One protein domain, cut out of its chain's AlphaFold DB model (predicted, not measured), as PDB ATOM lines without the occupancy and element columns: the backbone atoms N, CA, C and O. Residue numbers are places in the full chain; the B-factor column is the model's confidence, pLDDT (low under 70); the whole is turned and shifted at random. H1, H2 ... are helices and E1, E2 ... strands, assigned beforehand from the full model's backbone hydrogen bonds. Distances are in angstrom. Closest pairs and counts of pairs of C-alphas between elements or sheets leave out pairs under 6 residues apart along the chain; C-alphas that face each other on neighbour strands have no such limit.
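This is residues 25 to 158 of the 160 residues of an uncharacterized protein of Campylobacter lari (UniProt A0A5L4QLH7). A strongly twisted sheet of five strands, E1, E2, E8, E7 and E4, makes a wall, and a smaller sheet of three strands, E3, E6 and E5, is set over one face of it with its edge strand E3 nearest to E7 and E8. The short helix H1 packs on E5 and E6 of the smaller sheet, the short helix H2 follows directly on E6, and long loops make up much of the rest, among them residues 25 to 44, which are tied to E5 by a short pairing. The printed part has 134 residues with named elements in the order E1 E2 E3 H1 E4 E5 E6 H2 E7 E8; the larger sheet, in the order E1 E2 E8 E7 E4, is mixed, and the smaller, in the order E3 E6 E5, is antiparallel. The class is mostly strand, though under half of the residues are in named elements. The whole is compact, with a radius of gyration of the C-alphas of 13.6 A, and rounded, spanning 39 by 31 by 29 A.

The larger sheet holds E1, residues 45 to 49, E2, residues 54 to 59, E8, residues 153 to 157, E7, residues 138 to 144, and E4, residues 82 to 88. Its edge strands are E1 and E4, and from edge to edge the strands' lines turn by 72 degrees. E1 and E2 form an antiparallel hairpin at 168 degrees, with N 47 and O 56 3.0 A apart, within hydrogen-bond range. E2 and E8 are parallel at 23 degrees, with N 156 and O 55 at 2.8 A. E7 and E8 form a hairpin at 159 degrees, with N 140 and O 155 at 2.8 A. E7 and E4 are antiparallel at 163 degrees, with N 85 and O 141 at 2.9 A. The smaller sheet holds E3, residues 65 to 71, E6, residues 119 to 125, and E5, residues 102 to 108, and is also strongly twisted. E3 and E6 are antiparallel at 160 degrees, with N 121 and O 68 at 2.9 A. E5 and E6 form a hairpin at 131 degrees, with N 106 and O 120 at 2.9 A. The closest C-alphas of E3 and E8 are those of Ile 68 and Thr 153, 7.9 A apart. E4 and E6 are only just apart, their closest C-alphas being 8.3 A from each other. H1, residues 74 to 78, is on the smaller sheet at a height of 7.0 A, and its closest C-alphas to E6 are those of Ala 77 and Ile 121, 5.7 A apart. H2, residues 126 to 129, only grazes that sheet. In H1 every O i to N i+4 pair is within hydrogen-bond range; H2 is too short for such a pair. Residues 31 to 32 pair with residues 107 to 108 of E5, parallel.

E1 begins at C-alpha 45 (13.759, -25.510, 35.533) and is 14.1 A long. E7 measures 19.6 A and E4 19.2 A from first to last C-alpha; E3 and E6 measure 17.1 A each, and E2 and E5 15.7 A each. E8 is 12.8 A long and ends at C-alpha 157 (13.611, -24.188, 46.140). H1 spans 6.3 A from C-alpha 74 (39.992, -32.747, 43.482), and H2 spans 5.6 A.

The two C-alphas farthest apart are those of Asn 93 and Lys 117, 39.5 A. The printed part, residues 25 to 158, has no cut. The link from E4 to E5, 13 residues, is long. The mean pLDDT of the printed part is 82.3, and it is under 70 in residues 25 to 29, 36 to 42, 94 to 95 and 148 to 149.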
ATOM      1  N   LEU A  25      23.457 -27.143  40.174       57.03
ATOM      2  CA  LEU A  25      22.750 -28.312  39.704       57.03
ATOM      3  C   LEU A  25      23.195 -28.872  38.340       57.03
ATOM      4  O   LEU A  25      23.067 -28.182  37.333       57.03
ATOM      5  N   GLY A  26      23.555 -30.158  38.318       52.00
ATOM      6  CA  GLY A  26      23.726 -30.964  37.105       52.00
ATOM      7  C   GLY A  26      25.036 -31.744  37.102       52.00
ATOM      8  O   GLY A  26      26.089 -31.193  36.787       52.00
ATOM      9  N   GLU A  27      24.974 -33.033  37.432       53.19
ATOM     10  CA  GLU A  27      26.093 -33.963  37.313       53.19
ATOM     11  C   GLU A  27      25.681 -35.095  36.370       53.19
ATOM     12  O   GLU A  27      24.729 -35.818  36.638       53.19
ATOM     13  N   ILE A  28      26.405 -35.278  35.265       58.06
ATOM     14  CA  ILE A  28      26.337 -36.521  34.487       58.06
ATOM     15  C   ILE A  28      27.734 -37.090  34.376       58.06
ATOM     16  O   ILE A  28      28.682 -36.410  33.971       58.06
ATOM     17  N   SER A  29      27.829 -38.376  34.702       66.06
ATOM     18  CA  SER A  29      29.043 -39.182  34.651       66.06
ATOM     19  C   SER A  29      30.165 -38.621  35.507       66.06
ATOM     20  O   SER A  29      30.359 -39.151  36.586       66.06
ATOM     21  N   ASN A  30      30.893 -37.602  35.034       75.56
ATOM     22  CA  ASN A  30      32.108 -37.030  35.625       75.56
ATOM     23  C   ASN A  30      32.150 -35.484  35.591       75.56
ATOM     24  O   ASN A  30      33.164 -34.906  35.980       75.56
ATOM     25  N   TRP A  31      31.079 -34.823  35.135       83.00
ATOM     26  CA  TRP A  31      31.101 -33.406  34.763       83.00
ATOM     27  C   TRP A  31      30.003 -32.591  35.451       83.00
ATOM     28  O   TRP A  31      28.891 -33.089  35.614       83.00
ATOM     29  N   VAL A  32      30.307 -31.334  35.784       83.62
ATOM     30  CA  VAL A  32      29.368 -30.349  36.344       83.62
ATOM     31  C   VAL A  32      28.878 -29.400  35.247       83.62
ATOM     32  O   VAL A  32      29.684 -28.776  34.547       83.62
ATOM     33  N   TYR A  33      27.560 -29.284  35.104       80.75
ATOM     34  CA  TYR A  33      26.880 -28.490  34.075       80.75
ATOM     35  C   TYR A  33      26.021 -27.379  34.677       80.75
ATOM     36  O   TYR A  33      25.624 -27.508  35.828       80.75
ATOM     37  N   PRO A  34      25.672 -26.326  33.908       77.56
ATOM     38  CA  PRO A  34      24.582 -25.426  34.274       77.56
ATOM     39  C   PRO A  34      23.241 -26.172  34.392       77.56
ATOM     40  O   PRO A  34      23.021 -27.201  33.748       77.56
ATOM     41  N   LEU A  35      22.322 -25.599  35.169       76.75
ATOM     42  CA  LEU A  35      20.934 -26.033  35.334       76.75
ATOM     43  C   LEU A  35      20.272 -26.169  33.968       76.75
ATOM     44  O   LEU A  35      20.403 -25.277  33.132       76.75
ATOM     45  N   ALA A  36      19.542 -27.269  33.773       69.19
ATOM     46  CA  ALA A  36      18.910 -27.620  32.501       69.19
ATOM     47  C   ALA A  36      19.896 -27.745  31.313       69.19
ATOM     48  O   ALA A  36      19.490 -27.727  30.151       69.19
ATOM     49  N   GLY A  37      21.203 -27.863  31.579       69.44
ATOM     50  CA  GLY A  37      22.221 -28.119  30.564       69.44
ATOM     51  C   GLY A  37      22.192 -29.561  30.047       69.44
ATOM     52  O   GLY A  37      21.430 -30.404  30.521       69.44
ATOM     53  N   ARG A  38      23.098 -29.883  29.108       65.38
ATOM     54  CA  ARG A  38      23.276 -31.241  28.530       65.38
ATOM     55  C   ARG A  38      23.556 -32.348  29.563       65.38
ATOM     56  O   ARG A  38      23.529 -33.521  29.211       65.38
ATOM     57  N   GLY A  39      23.836 -31.967  30.808       56.88
ATOM     58  CA  GLY A  39      24.033 -32.826  31.973       56.88
ATOM     59  C   GLY A  39      22.769 -33.104  32.788       56.88
ATOM     60  O   GLY A  39      22.879 -33.360  33.979       56.88
ATOM     61  N   SER A  40      21.583 -32.962  32.206       63.16
ATOM     62  CA  SER A  40      20.315 -33.135  32.909       63.16
ATOM     63  C   SER A  40      19.355 -33.971  32.070       63.16
ATOM     64  O   SER A  40      19.527 -34.063  30.852       63.16
ATOM     65  N   ASP A  41      18.337 -34.571  32.688       63.66
ATOM     66  CA  ASP A  41      17.246 -35.200  31.925       63.66
ATOM     67  C   ASP A  41      16.334 -34.157  31.247       63.66
ATOM     68  O   ASP A  41      15.359 -34.511  30.582       63.66
ATOM     69  N   GLY A  42      16.675 -32.868  31.380       63.75
ATOM     70  CA  GLY A  42      15.952 -31.737  30.817       63.75
ATOM     71  C   GLY A  42      14.683 -31.394  31.592       63.75
ATOM     72  O   GLY A  42      13.940 -30.506  31.167       63.75
ATOM     73  N   GLY A  43      14.411 -32.081  32.706       71.75
ATOM     74  CA  GLY A  43      13.255 -31.821  33.549       71.75
ATOM     75  C   GLY A  43      13.423 -30.553  34.379       71.75
ATOM     76  O   GLY A  43      12.464 -29.809  34.582       71.75
ATOM     77  N   GLU A  44      14.637 -30.263  34.839       82.56
ATOM     78  CA  GLU A  44      14.938 -29.152  35.732       82.56
ATOM     79  C   GLU A  44      14.596 -27.795  35.115       82.56
ATOM     80  O   GLU A  44      14.904 -27.501  33.961       82.56
ATOM     81  N   LYS A  45      14.009 -26.905  35.922       86.12
ATOM     82  CA  LYS A  45      13.759 -25.510  35.533       86.12
ATOM     83  C   LYS A  45      14.148 -24.562  36.645       86.12
ATOM     84  O   LYS A  45      13.913 -24.834  37.825       86.12
ATOM     85  N   GLY A  46      14.678 -23.411  36.252       86.31
ATOM     86  CA  GLY A  46      15.089 -22.373  37.177       86.31
ATOM     87  C   GLY A  46      16.026 -21.360  36.540       86.31
ATOM     88  O   GLY A  46      16.087 -21.245  35.318       86.31
ATOM     89  N   TYR A  47      16.735 -20.606  37.374       85.50
ATOM     90  CA  TYR A  47      17.662 -19.570  36.924       85.50
ATOM     91  C   TYR A  47      18.702 -19.238  37.992       85.50
ATOM     92  O   TYR A  47      18.534 -19.539  39.178       85.50
ATOM     93  N   TYR A  48      19.748 -18.548  37.551       83.50
ATOM     94  CA  TYR A  48      20.854 -18.077  38.370       83.50
ATOM     95  C   TYR A  48      20.812 -16.576  38.592       83.50
ATOM     96  O   TYR A  48      20.338 -15.820  37.746       83.50
ATOM     97  N   SER A  49      21.372 -16.132  39.711       81.94
ATOM     98  CA  SER A  49      21.656 -14.726  39.978       81.94
ATOM     99  C   SER A  49      22.941 -14.576  40.794       81.94
ATOM    100  O   SER A  49      23.563 -15.562  41.194       81.94
ATOM    101  N   GLU A  50      23.403 -13.333  40.966       78.19
ATOM    102  CA  GLU A  50      24.660 -13.014  41.670       78.19
ATOM    103  C   GLU A  50      25.878 -13.731  41.068       78.19
ATOM    104  O   GLU A  50      26.806 -14.193  41.738       78.19
ATOM    105  N   GLY A  51      25.829 -13.825  39.738       72.12
ATOM    106  CA  GLY A  51      26.745 -14.593  38.921       72.12
ATOM    107  C   GLY A  51      26.785 -16.066  39.304       72.12
ATOM    108  O   GLY A  51      27.859 -16.615  39.261       72.12
ATOM    109  N   TYR A  52      25.667 -16.706  39.646       76.00
ATOM    110  CA  TYR A  52      25.520 -18.134  39.975       76.00
ATOM    111  C   TYR A  52      25.594 -18.487  41.480       76.00
ATOM    112  O   TYR A  52      25.306 -19.621  41.844       76.00
ATOM    113  N   SER A  53      25.938 -17.550  42.381       79.38
ATOM    114  CA  SER A  53      25.978 -17.818  43.838       79.38
ATOM    115  C   SER A  53      24.600 -18.065  44.436       79.38
ATOM    116  O   SER A  53      24.482 -18.724  45.470       79.38
ATOM    117  N   ASN A  54      23.570 -17.588  43.746       84.31
ATOM    118  CA  ASN A  54      22.191 -17.899  44.038       84.31
ATOM    119  C   ASN A  54      21.584 -18.610  42.837       84.31
ATOM    120  O   ASN A  54      21.763 -18.189  41.689       84.31
ATOM    121  N   PHE A  55      20.816 -19.654  43.106       85.31
ATOM    122  CA  PHE A  55      20.010 -20.313  42.094       85.31
ATOM    123  C   PHE A  55      18.615 -20.596  42.619       85.31
ATOM    124  O   PHE A  55      18.420 -20.960  43.775       85.31
ATOM    125  N   THR A  56      17.624 -20.392  41.761       89.44
ATOM    126  CA  THR A  56      16.230 -20.716  42.051       89.44
ATOM    127  C   THR A  56      15.836 -21.926  41.235       89.44
ATOM    128  O   THR A  56      15.956 -21.880  40.017       89.44
ATOM    129  N   MET A  57      15.329 -22.970  41.887       89.31
ATOM    130  CA  MET A  57      14.787 -24.157  41.227       89.31
ATOM    131  C   MET A  57      13.266 -24.167  41.366       89.31
ATOM    132  O   MET A  57      12.738 -24.179  42.479       89.31
ATOM    133  N   THR A  58      12.565 -24.143  40.235       90.94
ATOM    134  CA  THR A  58      11.093 -24.165  40.150       90.94
ATOM    135  C   THR A  58      10.550 -25.506  39.668       90.94
ATOM    136  O   THR A  58       9.359 -25.771  39.786       90.94
ATOM    137  N   HIS A  59      11.414 -26.354  39.118       88.25
ATOM    138  CA  HIS A  59      11.111 -27.740  38.790       88.25
ATOM    139  C   HIS A  59      12.374 -28.575  38.968       88.25
ATOM    140  O   HIS A  59      13.465 -28.097  38.650       88.25
ATOM    141  N   ILE A  60      12.216 -29.798  39.462       83.06
ATOM    142  CA  ILE A  60      13.301 -30.747  39.691       83.06
ATOM    143  C   ILE A  60      13.096 -31.957  38.774       83.06
ATOM    144  O   ILE A  60      11.998 -32.507  38.720       83.06
ATOM    145  N   GLY A  61      14.130 -32.311  38.019       80.50
ATOM    146  CA  GLY A  61      14.163 -33.506  37.184       80.50
ATOM    147  C   GLY A  61      14.390 -34.765  38.023       80.50
ATOM    148  O   GLY A  61      14.659 -34.712  39.227       80.50
ATOM    149  N   MET A  62      14.286 -35.928  37.391       77.19
ATOM    150  CA  MET A  62      14.536 -37.211  38.051       77.19
ATOM    151  C   MET A  62      16.032 -37.426  38.304       77.19
ATOM    152  O   MET A  62      16.408 -38.066  39.284       77.19
ATOM    153  N   LEU A  63      16.885 -36.878  37.435       76.62
ATOM    154  CA  LEU A  63      18.343 -36.994  37.513       76.62
ATOM    155  C   LEU A  63      19.014 -35.737  38.077       76.62
ATOM    156  O   LEU A  63      20.173 -35.463  37.779       76.62
ATOM    157  N   THR A  64      18.313 -34.965  38.905       80.69
ATOM    158  CA  THR A  64      18.871 -33.737  39.467       80.69
ATOM    159  C   THR A  64      19.935 -34.012  40.530       80.69
ATOM    160  O   THR A  64      19.671 -34.697  41.522       80.69
ATOM    161  N   TYR A  65      21.098 -33.373  40.384       82.75
ATOM    162  CA  TYR A  65      22.189 -33.369  41.366       82.75
ATOM    163  C   TYR A  65      22.449 -31.964  41.880       82.75
ATOM    164  O   TYR A  65      22.581 -31.090  41.039       82.75
ATOM    165  N   ILE A  66      22.608 -31.733  43.190       84.19
ATOM    166  CA  ILE A  66      23.118 -30.452  43.729       84.19
ATOM    167  C   ILE A  66      24.606 -30.591  44.031       84.19
ATOM    168  O   ILE A  66      24.990 -31.355  44.919       84.19
ATOM    169  N   THR A  67      25.416 -29.785  43.347       85.44
ATOM    170  CA  THR A  67      26.876 -29.826  43.433       85.44
ATOM    171  C   THR A  67      27.429 -28.466  43.841       85.44
ATOM    172  O   THR A  67      27.079 -27.426  43.279       85.44
ATOM    173  N   ILE A  68      28.322 -28.457  44.832       84.75
ATOM    174  CA  ILE A  68      29.112 -27.265  45.155       84.75
ATOM    175  C   ILE A  68      30.357 -27.308  44.281       84.75
ATOM    176  O   ILE A  68      31.110 -28.277  44.321       84.75
ATOM    177  N   PHE A  69      30.542 -26.282  43.456       85.06
ATOM    178  CA  PHE A  69      31.567 -26.225  42.421       85.06
ATOM    179  C   PHE A  69      32.515 -25.050  42.655       85.06
ATOM    180  O   PHE A  69      32.085 -23.987  43.096       85.06
ATOM    181  N   GLY A  70      33.790 -25.240  42.313       83.81
ATOM    182  CA  GLY A  70      34.811 -24.191  42.327       83.81
ATOM    183  C   GLY A  70      36.100 -24.531  43.057       83.81
ATOM    184  O   GLY A  70      36.973 -23.674  43.194       83.81
ATOM    185  N   TYR A  71      36.256 -25.779  43.488       86.12
ATOM    186  CA  TYR A  71      37.488 -26.267  44.089       86.12
ATOM    187  C   TYR A  71      38.620 -26.266  43.056       86.12
ATOM    188  O   TYR A  71      38.431 -26.674  41.911       86.12
ATOM    189  N   HIS A  72      39.811 -25.817  43.449       86.44
ATOM    190  CA  HIS A  72      40.962 -25.729  42.542       86.44
ATOM    191  C   HIS A  72      41.621 -27.082  42.260       86.44
ATOM    192  O   HIS A  72      42.365 -27.217  41.292       86.44
ATOM    193  N   ASN A  73      41.367 -28.079  43.101       86.88
ATOM    194  CA  ASN A  73      41.836 -29.441  42.916       86.88
ATOM    195  C   ASN A  73      40.807 -30.430  43.488       86.88
ATOM    196  O   ASN A  73      39.940 -30.068  44.287       86.88
ATOM    197  N   ALA A  74      40.910 -31.690  43.066       89.25
ATOM    198  CA  ALA A  74      39.992 -32.747  43.482       89.25
ATOM    199  C   ALA A  74      40.075 -33.061  44.985       89.25
ATOM    200  O   ALA A  74      39.092 -33.498  45.570       89.25
ATOM    201  N   GLU A  75      41.232 -32.858  45.614       89.25
ATOM    202  CA  GLU A  75      41.437 -33.197  47.021       89.25
ATOM    203  C   GLU A  75      40.704 -32.231  47.958       89.25
ATOM    204  O   GLU A  75      40.042 -32.671  48.897       89.25
ATOM    205  N   ASP A  76      40.729 -30.934  47.650       85.69
ATOM    206  CA  ASP A  76      39.945 -29.928  48.367       85.69
ATOM    207  C   ASP A  76      38.444 -30.207  48.230       85.69
ATOM    208  O   ASP A  76      37.708 -30.101  49.208       85.69
ATOM    209  N   ALA A  77      37.998 -30.638  47.043       87.94
ATOM    210  CA  ALA A  77      36.607 -31.026  46.815       87.94
ATOM    211  C   ALA A  77      36.196 -32.240  47.669       87.94
ATOM    212  O   ALA A  77      35.107 -32.248  48.234       87.94
ATOM    213  N   ARG A  78      37.066 -33.251  47.823       88.44
ATOM    214  CA  ARG A  78      36.798 -34.412  48.701       88.44
ATOM    215  C   ARG A  78      36.747 -34.036  50.177       88.44
ATOM    216  O   ARG A  78      36.010 -34.653  50.938       88.44
ATOM    217  N   LYS A  79      37.549 -33.051  50.579       87.88
ATOM    218  CA  LYS A  79      37.640 -32.545  51.956       87.88
ATOM    219  C   LYS A  79      36.588 -31.486  52.288       87.88
ATOM    220  O   LYS A  79      36.601 -30.965  53.406       87.88
ATOM    221  N   ALA A  80      35.703 -31.165  51.345       85.06
ATOM    222  CA  ALA A  80      34.614 -30.223  51.538       85.06
ATOM    223  C   ALA A  80      33.774 -30.602  52.763       85.06
ATOM    224  O   ALA A  80      33.287 -31.729  52.884       85.06
ATOM    225  N   ASN A  81      33.579 -29.646  53.668       87.31
ATOM    226  CA  ASN A  81      32.762 -29.834  54.863       87.31
ATOM    227  C   ASN A  81      31.567 -28.893  54.793       87.31
ATOM    228  O   ASN A  81      31.575 -27.800  55.365       87.31
ATOM    229  N   ILE A  82      30.559 -29.302  54.025       85.25
ATOM    230  CA  ILE A  82      29.422 -28.443  53.715       85.25
ATOM    231  C   ILE A  82      28.387 -28.482  54.834       85.25
ATOM    232  O   ILE A  82      27.662 -29.460  55.030       85.25
ATOM    233  N   LYS A  83      28.243 -27.353  55.521       87.56
ATOM    234  CA  LYS A  83      27.098 -27.070  56.375       87.56
ATOM    235  C   LYS A  83      25.937 -26.589  55.514       87.56
ATOM    236  O   LYS A  83      26.058 -25.607  54.786       87.56
ATOM    237  N   VAL A  84      24.786 -27.244  55.655       87.75
ATOM    238  CA  VAL A  84      23.545 -26.829  54.987       87.75
ATOM    239  C   VAL A  84      22.553 -26.284  56.007       87.75
ATOM    240  O   VAL A  84      22.006 -27.045  56.812       87.75
ATOM    241  N   THR A  85      22.290 -24.982  55.941       90.88
ATOM    242  CA  THR A  85      21.251 -24.303  56.727       90.88
ATOM    243  C   THR A  85      19.969 -24.219  55.903       90.88
ATOM    244  O   THR A  85      20.008 -23.791  54.753       90.88
ATOM    245  N   TYR A  86      18.837 -24.616  56.485       92.00
ATOM    246  CA  TYR A  86      17.519 -24.519  55.855       92.00
ATOM    247  C   TYR A  86      16.681 -23.429  56.519       92.00
ATOM    248  O   TYR A  86      16.598 -23.358  57.746       92.00
ATOM    249  N   THR A  87      16.021 -22.620  55.699       93.06
ATOM    250  CA  THR A  87      15.010 -21.653  56.122       93.06
ATOM    251  C   THR A  87      13.742 -21.891  55.311       93.06
ATOM    252  O   THR A  87      13.773 -21.850  54.081       93.06
ATOM    253  N   SER A  88      12.625 -22.150  55.993       93.38
ATOM    254  CA  SER A  88      11.321 -22.305  55.340       93.38
ATOM    255  C   SER A  88      10.955 -21.037  54.565       93.38
ATOM    256  O   SER A  88      11.122 -19.918  55.051       93.38
ATOM    257  N   ALA A  89      10.491 -21.227  53.331       93.69
ATOM    258  CA  ALA A  89      10.007 -20.181  52.439       93.69
ATOM    259  C   ALA A  89       9.118 -20.809  51.352       93.69
ATOM    260  O   ALA A  89       9.069 -22.030  51.201       93.69
ATOM    261  N   TYR A  90       8.423 -19.973  50.576       94.62
ATOM    262  CA  TYR A  90       7.661 -20.398  49.388       94.62
ATOM    263  C   TYR A  90       6.628 -21.506  49.672       94.62
ATOM    264  O   TYR A  90       6.422 -22.411  48.863       94.62
ATOM    265  N   GLY A  91       5.998 -21.444  50.850       91.44
ATOM    266  CA  GLY A  91       4.983 -22.403  51.289       91.44
ATOM    267  C   GLY A  91       5.521 -23.752  51.781       91.44
ATOM    268  O   GLY A  91       4.717 -24.617  52.116       91.44
ATOM    269  N   GLY A  92       6.842 -23.948  51.851       90.56
ATOM    270  CA  GLY A  92       7.429 -25.143  52.458       90.56
ATOM    271  C   GLY A  92       7.283 -25.107  53.972       90.56
ATOM    272  O   GLY A  92       7.475 -24.061  54.591       90.56
ATOM    273  N   ASN A  93       6.903 -26.225  54.581       82.31
ATOM    274  CA  ASN A  93       6.372 -26.215  55.943       82.31
ATOM    275  C   ASN A  93       6.961 -27.268  56.882       82.31
ATOM    276  O   ASN A  93       6.702 -27.148  58.075       82.31
ATOM    277  N   LYS A  94       7.738 -28.248  56.395       65.25
ATOM    278  CA  LYS A  94       8.571 -29.163  57.201       65.25
ATOM    279  C   LYS A  94       9.189 -30.242  56.301       65.25
ATOM    280  O   LYS A  94       8.571 -31.272  56.093       65.25
ATOM    281  N   GLN A  95      10.411 -30.019  55.812       69.75
ATOM    282  CA  GLN A  95      11.468 -31.034  55.622       69.75
ATOM    283  C   GLN A  95      12.612 -30.423  54.807       69.75
ATOM    284  O   GLN A  95      12.432 -30.021  53.661       69.75
ATOM    285  N   LYS A  96      13.814 -30.398  55.382       75.50
ATOM    286  CA  LYS A  96      15.044 -30.135  54.626       75.50
ATOM    287  C   LYS A  96      15.248 -31.266  53.606       75.50
ATOM    288  O   LYS A  96      14.924 -32.409  53.917       75.50
ATOM    289  N   ILE A  97      15.807 -30.972  52.432       83.62
ATOM    290  CA  ILE A  97      16.314 -32.015  51.528       83.62
ATOM    291  C   ILE A  97      17.272 -32.959  52.273       83.62
ATOM    292  O   ILE A  97      18.117 -32.515  53.061       83.62
ATOM    293  N   ASN A  98      17.155 -34.257  52.010       82.69
ATOM    294  CA  ASN A  98      18.125 -35.229  52.495       82.69
ATOM    295  C   ASN A  98      19.437 -35.021  51.748       82.69
ATOM    296  O   ASN A  98      19.463 -35.043  50.525       82.69
ATOM    297  N   VAL A  99      20.522 -34.813  52.479       80.06
ATOM    298  CA  VAL A  99      21.854 -34.648  51.897       80.06
ATOM    299  C   VAL A  99      22.509 -36.021  51.869       80.06
ATOM    300  O   VAL A  99      22.620 -36.662  52.914       80.06
ATOM    301  N   CYS A 100      22.939 -36.472  50.694       79.44
ATOM    302  CA  CYS A 100      23.771 -37.658  50.562       79.44
ATOM    303  C   CYS A 100      25.050 -37.267  49.816       79.44
ATOM    304  O   CYS A 100      25.016 -36.863  48.656       79.44
ATOM    305  N   ASN A 101      26.178 -37.298  50.534       71.62
ATOM    306  CA  ASN A 101      27.471 -36.897  49.985       71.62
ATOM    307  C   ASN A 101      27.860 -37.845  48.850       71.62
ATOM    308  O   ASN A 101      27.928 -39.061  49.035       71.62
ATOM    309  N   ILE A 102      28.169 -37.274  47.694       75.94
ATOM    310  CA  ILE A 102      28.647 -37.988  46.518       75.94
ATOM    311  C   ILE A 102      30.157 -37.823  46.522       75.94
ATOM    312  O   ILE A 102      30.673 -36.765  46.190       75.94
ATOM    313  N   SER A 103      30.873 -38.856  46.963       70.56
ATOM    314  CA  SER A 103      32.300 -38.779  47.314       70.56
ATOM    315  C   SER A 103      33.257 -38.582  46.133       70.56
ATOM    316  O   SER A 103      34.458 -38.408  46.347       70.56
ATOM    317  N   THR A 104      32.758 -38.603  44.897       86.06
ATOM    318  CA  THR A 104      33.575 -38.470  43.690       86.06
ATOM    319  C   THR A 104      33.580 -37.020  43.208       86.06
ATOM    320  O   THR A 104      32.542 -36.538  42.756       86.06
ATOM    321  N   PRO A 105      34.731 -36.322  43.233       88.81
ATOM    322  CA  PRO A 105      34.848 -35.004  42.625       88.81
ATOM    323  C   PRO A 105      34.632 -35.057  41.115       88.81
ATOM    324  O   PRO A 105      35.059 -35.999  40.442       88.81
ATOM    325  N   ARG A 106      34.023 -34.005  40.581       87.75
ATOM    326  CA  ARG A 106      33.634 -33.865  39.174       87.75
ATOM    327  C   ARG A 106      34.254 -32.614  38.585       87.75
ATOM    328  O   ARG A 106      34.338 -31.611  39.283       87.75
ATOM    329  N   THR A 107      34.685 -32.643  37.331       90.06
ATOM    330  CA  THR A 107      35.266 -31.464  36.663       90.06
ATOM    331  C   THR A 107      34.182 -30.590  36.044       90.06
ATOM    332  O   THR A 107      33.094 -31.068  35.737       90.06
ATOM    333  N   GLY A 108      34.445 -29.302  35.837       87.06
ATOM    334  CA  GLY A 108      33.520 -28.445  35.089       87.06
ATOM    335  C   GLY A 108      33.417 -28.852  33.613       87.06
ATOM    336  O   GLY A 108      34.377 -29.358  33.039       87.06
ATOM    337  N   SER A 109      32.250 -28.647  33.003       85.81
ATOM    338  CA  SER A 109      31.932 -29.008  31.607       85.81
ATOM    339  C   SER A 109      32.514 -28.088  30.517       85.81
ATOM    340  O   SER A 109      32.178 -28.248  29.348       85.81
ATOM    341  N   ASP A 110      33.321 -27.091  30.883       87.06
ATOM    342  CA  ASP A 110      33.765 -25.969  30.037       87.06
ATOM    343  C   ASP A 110      32.621 -25.175  29.379       87.06
ATOM    344  O   ASP A 110      32.802 -24.476  28.383       87.06
ATOM    345  N   THR A 111      31.430 -25.241  29.972       81.19
ATOM    346  CA  THR A 111      30.275 -24.425  29.588       81.19
ATOM    347  C   THR A 111      30.108 -23.284  30.586       81.19
ATOM    348  O   THR A 111      30.225 -23.496  31.789       81.19
ATOM    349  N   GLU A 112      29.821 -22.070  30.110       82.06
ATOM    350  CA  GLU A 112      29.640 -20.883  30.961       82.06
ATOM    351  C   GLU A 112      30.810 -20.679  31.949       82.06
ATOM    352  O   GLU A 112      31.938 -20.426  31.533       82.06
ATOM    353  N   VAL A 113      30.556 -20.773  33.259       77.81
ATOM    354  CA  VAL A 113      31.561 -20.594  34.321       77.81
ATOM    355  C   VAL A 113      32.154 -21.917  34.830       77.81
ATOM    356  O   VAL A 113      32.965 -21.913  35.757       77.81
ATOM    357  N   PHE A 114      31.778 -23.054  34.241       81.69
ATOM    358  CA  PHE A 114      32.192 -24.391  34.675       81.69
ATOM    359  C   PHE A 114      33.506 -24.829  34.057       81.69
ATOM    360  O   PHE A 114      33.529 -25.741  33.240       81.69
ATOM    361  N   SER A 115      34.621 -24.227  34.456       85.81
ATOM    362  CA  SER A 115      35.920 -24.640  33.918       85.81
ATOM    363  C   SER A 115      36.267 -26.094  34.271       85.81
ATOM    364  O   SER A 115      36.206 -26.487  35.436       85.81
ATOM    365  N   SER A 116      36.753 -26.865  33.301       89.31
ATOM    366  CA  SER A 116      37.310 -28.212  33.508       89.31
ATOM    367  C   SER A 116      38.556 -28.242  34.396       89.31
ATOM    368  O   SER A 116      38.941 -29.300  34.892       89.31
ATOM    369  N   LYS A 117      39.164 -27.078  34.664       89.25
ATOM    370  CA  LYS A 117      40.270 -26.901  35.622       89.25
ATOM    371  C   LYS A 117      39.812 -26.810  37.078       89.25
ATOM    372  O   LYS A 117      40.646 -26.711  37.972       89.25
ATOM    373  N   GLN A 118      38.507 -26.766  37.313       87.94
ATOM    374  CA  GLN A 118      37.917 -26.703  38.639       87.94
ATOM    375  C   GLN A 118      37.046 -27.924  38.889       87.94
ATOM    376  O   GLN A 118      36.578 -28.590  37.962       87.94
ATOM    377  N   TYR A 119      36.834 -28.193  40.170       87.69
ATOM    378  CA  TYR A 119      36.144 -29.372  40.648       87.69
ATOM    379  C   TYR A 119      34.893 -28.988  41.428       87.69
ATOM    380  O   TYR A 119      34.823 -27.932  42.062       87.69
ATOM    381  N   GLY A 120      33.906 -29.870  41.388       87.12
ATOM    382  CA  GLY A 120      32.738 -29.843  42.245       87.12
ATOM    383  C   GLY A 120      32.544 -31.164  42.964       87.12
ATOM    384  O   GLY A 120      33.111 -32.188  42.585       87.12
ATOM    385  N   ILE A 121      31.750 -31.112  44.020       86.19
ATOM    386  CA  ILE A 121      31.395 -32.252  44.855       86.19
ATOM    387  C   ILE A 121      29.885 -32.226  45.111       86.19
ATOM    388  O   ILE A 121      29.312 -31.184  45.444       86.19
ATOM    389  N   GLY A 122      29.235 -33.354  44.828       84.25
ATOM    390  CA  GLY A 122      27.789 -33.508  44.928       84.25
ATOM    391  C   GLY A 122      27.346 -33.768  46.366       84.25
ATOM    392  O   GLY A 122      27.995 -34.502  47.110       84.25
ATOM    393  N   PHE A 123      26.222 -33.176  46.759       81.62
ATOM    394  CA  PHE A 123      25.636 -33.308  48.104       81.62
ATOM    395  C   PHE A 123      24.171 -33.743  48.074       81.62
ATOM    396  O   PHE A 123      23.571 -34.033  49.109       81.62
ATOM    397  N   PHE A 124      23.580 -33.779  46.886       83.88
ATOM    398  CA  PHE A 124      22.239 -34.278  46.662       83.88
ATOM    399  C   PHE A 124      22.167 -34.915  45.280       83.88
ATOM    400  O   PHE A 124      22.719 -34.369  44.329       83.88
ATOM    401  N   GLU A 125      21.438 -36.016  45.177       85.12
ATOM    402  CA  GLU A 125      21.060 -36.699  43.946       85.12
ATOM    403  C   GLU A 125      19.636 -37.214  44.144       85.12
ATOM    404  O   GLU A 125      19.387 -37.993  45.064       85.12
ATOM    405  N   MET A 126      18.698 -36.784  43.302       80.94
ATOM    406  CA  MET A 126      17.271 -37.091  43.458       80.94
ATOM    407  C   MET A 126      16.997 -38.601  43.516       80.94
ATOM    408  O   MET A 126      16.242 -39.069  44.368       80.94
ATOM    409  N   SER A 127      17.674 -39.377  42.668       79.12
ATOM    410  CA  SER A 127      17.527 -40.834  42.594       79.12
ATOM    411  C   SER A 127      18.070 -41.583  43.822       79.12
ATOM    412  O   SER A 127      17.675 -42.726  44.049       79.12
ATOM    413  N   LYS A 128      18.953 -40.966  44.625       81.56
ATOM    414  CA  LYS A 128      19.587 -41.601  45.796       81.56
ATOM    415  C   LYS A 128      19.150 -41.016  47.130       81.56
ATOM    416  O   LYS A 128      18.932 -41.766  48.077       81.56
ATOM    417  N   CYS A 129      19.048 -39.693  47.231       82.06
ATOM    418  CA  CYS A 129      18.731 -39.027  48.491       82.06
ATOM    419  C   CYS A 129      17.213 -38.931  48.749       82.06
ATOM    420  O   CYS A 129      16.799 -38.669  49.882       82.06
ATOM    421  N   GLY A 130      16.382 -39.172  47.730       80.75
ATOM    422  CA  GLY A 130      14.927 -39.233  47.840       80.75
ATOM    423  C   GLY A 130      14.201 -38.037  47.228       80.75
ATOM    424  O   GLY A 130      14.790 -37.006  46.900       80.75
ATOM    425  N   THR A 131      12.887 -38.202  47.084       83.75
ATOM    426  CA  THR A 131      12.022 -37.266  46.364       83.75
ATOM    427  C   THR A 131      11.869 -35.938  47.094       83.75
ATOM    428  O   THR A 131      11.507 -35.890  48.270       83.75
ATOM    429  N   VAL A 132      12.068 -34.848  46.357       87.38
ATOM    430  CA  VAL A 132      11.823 -33.480  46.817       87.38
ATOM    431  C   VAL A 132      10.449 -33.023  46.335       87.38
ATOM    432  O   VAL A 132      10.117 -33.135  45.158       87.38
ATOM    433  N   THR A 133       9.645 -32.494  47.252       89.69
ATOM    434  CA  THR A 133       8.279 -32.018  47.006       89.69
ATOM    435  C   THR A 133       8.114 -30.570  47.467       89.69
ATOM    436  O   THR A 133       9.006 -29.990  48.087       89.69
ATOM    437  N   LYS A 134       6.939 -29.977  47.228       91.94
ATOM    438  CA  LYS A 134       6.590 -28.628  47.701       91.94
ATOM    439  C   LYS A 134       6.798 -28.423  49.206       91.94
ATOM    440  O   LYS A 134       7.143 -27.324  49.631       91.94
ATOM    441  N   GLN A 135       6.636 -29.464  50.027       92.38
ATOM    442  CA  GLN A 135       6.860 -29.368  51.478       92.38
ATOM    443  C   GLN A 135       8.321 -29.040  51.827       92.38
ATOM    444  O   GLN A 135       8.583 -28.449  52.878       92.38
ATOM    445  N   ASN A 136       9.248 -29.364  50.919       92.19
ATOM    446  CA  ASN A 136      10.669 -29.064  51.030       92.19
ATOM    447  C   ASN A 136      11.030 -27.646  50.572       92.19
ATOM    448  O   ASN A 136      12.192 -27.257  50.697       92.19
ATOM    449  N   ASN A 137      10.084 -26.863  50.044       93.81
ATOM    450  CA  ASN A 137      10.365 -25.502  49.605       93.81
ATOM    451  C   ASN A 137      11.041 -24.678  50.709       93.81
ATOM    452  O   ASN A 137      10.797 -24.836  51.912       93.81
ATOM    453  N   GLY A 138      11.941 -23.798  50.286       93.69
ATOM    454  CA  GLY A 138      12.726 -22.995  51.205       93.69
ATOM    455  C   GLY A 138      13.991 -22.438  50.588       93.69
ATOM    456  O   GLY A 138      14.242 -22.561  49.389       93.69
ATOM    457  N   ILE A 139      14.780 -21.806  51.442       93.12
ATOM    458  CA  ILE A 139      16.095 -21.276  51.118       93.12
ATOM    459  C   ILE A 139      17.123 -22.160  51.818       93.12
ATOM    460  O   ILE A 139      17.095 -22.326  53.038       93.12
ATOM    461  N   TYR A 140      18.018 -22.742  51.032       90.94
ATOM    462  CA  TYR A 140      19.091 -23.612  51.487       90.94
ATOM    463  C   TYR A 140      20.410 -22.889  51.292       90.94
ATOM    464  O   TYR A 140      20.769 -22.558  50.167       90.94
ATOM    465  N   LYS A 141      21.132 -22.658  52.383       90.12
ATOM    466  CA  LYS A 141      22.464 -22.061  52.364       90.12
ATOM    467  C   LYS A 141      23.505 -23.157  52.543       90.12
ATOM    468  O   LYS A 141      23.469 -23.859  53.551       90.12
ATOM    469  N   PHE A 142      24.422 -23.269  51.593       87.12
ATOM    470  CA  PHE A 142      25.544 -24.200  51.607       87.12
ATOM    471  C   PHE A 142      26.819 -23.435  51.950       87.12
ATOM    472  O   PHE A 142      27.166 -22.484  51.252       87.12
ATOM    473  N   GLU A 143      27.502 -23.833  53.019       86.94
ATOM    474  CA  GLU A 143      28.731 -23.194  53.500       86.94
ATOM    475  C   GLU A 143      29.821 -24.244  53.679       86.94
ATOM    476  O   GLU A 143      29.625 -25.185  54.445       86.94
ATOM    477  N   ASP A 144      30.966 -24.079  53.018       85.75
ATOM    478  CA  ASP A 144      32.131 -24.923  53.281       85.75
ATOM    479  C   ASP A 144      32.876 -24.419  54.517       85.75
ATOM    480  O   ASP A 144      33.442 -23.325  54.524       85.75
ATOM    481  N   LEU A 145      32.876 -25.223  55.577       87.75
ATOM    482  CA  LEU A 145      33.537 -24.882  56.833       87.75
ATOM    483  C   LEU A 145      35.063 -25.019  56.757       87.75
ATOM    484  O   LEU A 145      35.764 -24.410  57.564       87.75
ATOM    485  N   ASN A 146      35.581 -25.790  55.798       85.38
ATOM    486  CA  ASN A 146      37.017 -26.031  55.642       85.38
ATOM    487  C   ASN A 146      37.671 -25.050  54.661       85.38
ATOM    488  O   ASN A 146      38.891 -24.882  54.682       85.38
ATOM    489  N   ASN A 147      36.883 -24.378  53.818       73.69
ATOM    490  CA  ASN A 147      37.400 -23.489  52.786       73.69
ATOM    491  C   ASN A 147      36.748 -22.102  52.828       73.69
ATOM    492  O   ASN A 147      35.757 -21.833  52.153       73.69
ATOM    493  N   LYS A 148      37.385 -21.172  53.551       69.12
ATOM    494  CA  LYS A 148      36.934 -19.772  53.680       69.12
ATOM    495  C   LYS A 148      36.905 -18.978  52.366       69.12
ATOM    496  O   LYS A 148      36.364 -17.875  52.341       69.12
ATOM    497  N   TYR A 149      37.545 -19.479  51.309       69.19
ATOM    498  CA  TYR A 149      37.531 -18.835  49.994       69.19
ATOM    499  C   TYR A 149      36.280 -19.203  49.193       69.19
ATOM    500  O   TYR A 149      35.930 -18.487  48.255       69.19
ATOM    501  N   ILE A 150      35.581 -20.271  49.591       70.62
ATOM    502  CA  ILE A 150      34.274 -20.624  49.048       70.62
ATOM    503  C   ILE A 150      33.221 -19.815  49.794       70.62
ATOM    504  O   ILE A 150      32.987 -19.978  50.991       70.62
ATOM    505  N   LYS A 151      32.588 -18.896  49.065       75.62
ATOM    506  CA  LYS A 151      31.461 -18.134  49.596       75.62
ATOM    507  C   LYS A 151      30.240 -19.044  49.746       75.62
ATOM    508  O   LYS A 151      30.078 -19.978  48.958       75.62
ATOM    509  N   PRO A 152      29.340 -18.735  50.693       84.12
ATOM    510  CA  PRO A 152      28.061 -19.413  50.766       84.12
ATOM    511  C   PRO A 152      27.310 -19.377  49.433       84.12
ATOM    512  O   PRO A 152      27.280 -18.343  48.765       84.12
ATOM    513  N   THR A 153      26.694 -20.497  49.071       85.81
ATOM    514  CA  THR A 153      25.789 -20.603  47.917       85.81
ATOM    515  C   THR A 153      24.363 -20.792  48.418       85.81
ATOM    516  O   THR A 153      24.155 -21.479  49.421       85.81
ATOM    517  N   TYR A 154      23.381 -20.214  47.728       89.25
ATOM    518  CA  TYR A 154      21.976 -20.311  48.107       89.25
ATOM    519  C   TYR A 154      21.136 -20.985  47.019       89.25
ATOM    520  O   TYR A 154      21.080 -20.521  45.881       89.25
ATOM    521  N   LEU A 155      20.421 -22.046  47.395       89.50
ATOM    522  CA  LEU A 155      19.325 -22.611  46.610       89.50
ATOM    523  C   LEU A 155      18.000 -22.070  47.138       89.50
ATOM    524  O   LEU A 155      17.627 -22.320  48.283       89.50
ATOM    525  N   HIS A 156      17.251 -21.405  46.275       92.62
ATOM    526  CA  HIS A 156      15.846 -21.098  46.488       92.62
ATOM    527  C   HIS A 156      15.000 -22.188  45.826       92.62
ATOM    528  O   HIS A 156      14.804 -22.187  44.612       92.62
ATOM    529  N   LEU A 157      14.486 -23.123  46.617       91.62
ATOM    530  CA  LEU A 157      13.611 -24.188  46.140       91.62
ATOM    531  C   LEU A 157      12.150 -23.722  46.168       91.62
ATOM    532  O   LEU A 157      11.615 -23.423  47.240       91.62
ATOM    533  N   LYS A 158      11.526 -23.640  44.988       94.25
ATOM    534  CA  LYS A 158      10.189 -23.069  44.754       94.25
ATOM    535  C   LYS A 158       9.338 -23.984  43.869       94.25
ATOM    536  O   LYS A 158       8.920 -23.585  42.785       94.25
TER     537      LYS A 158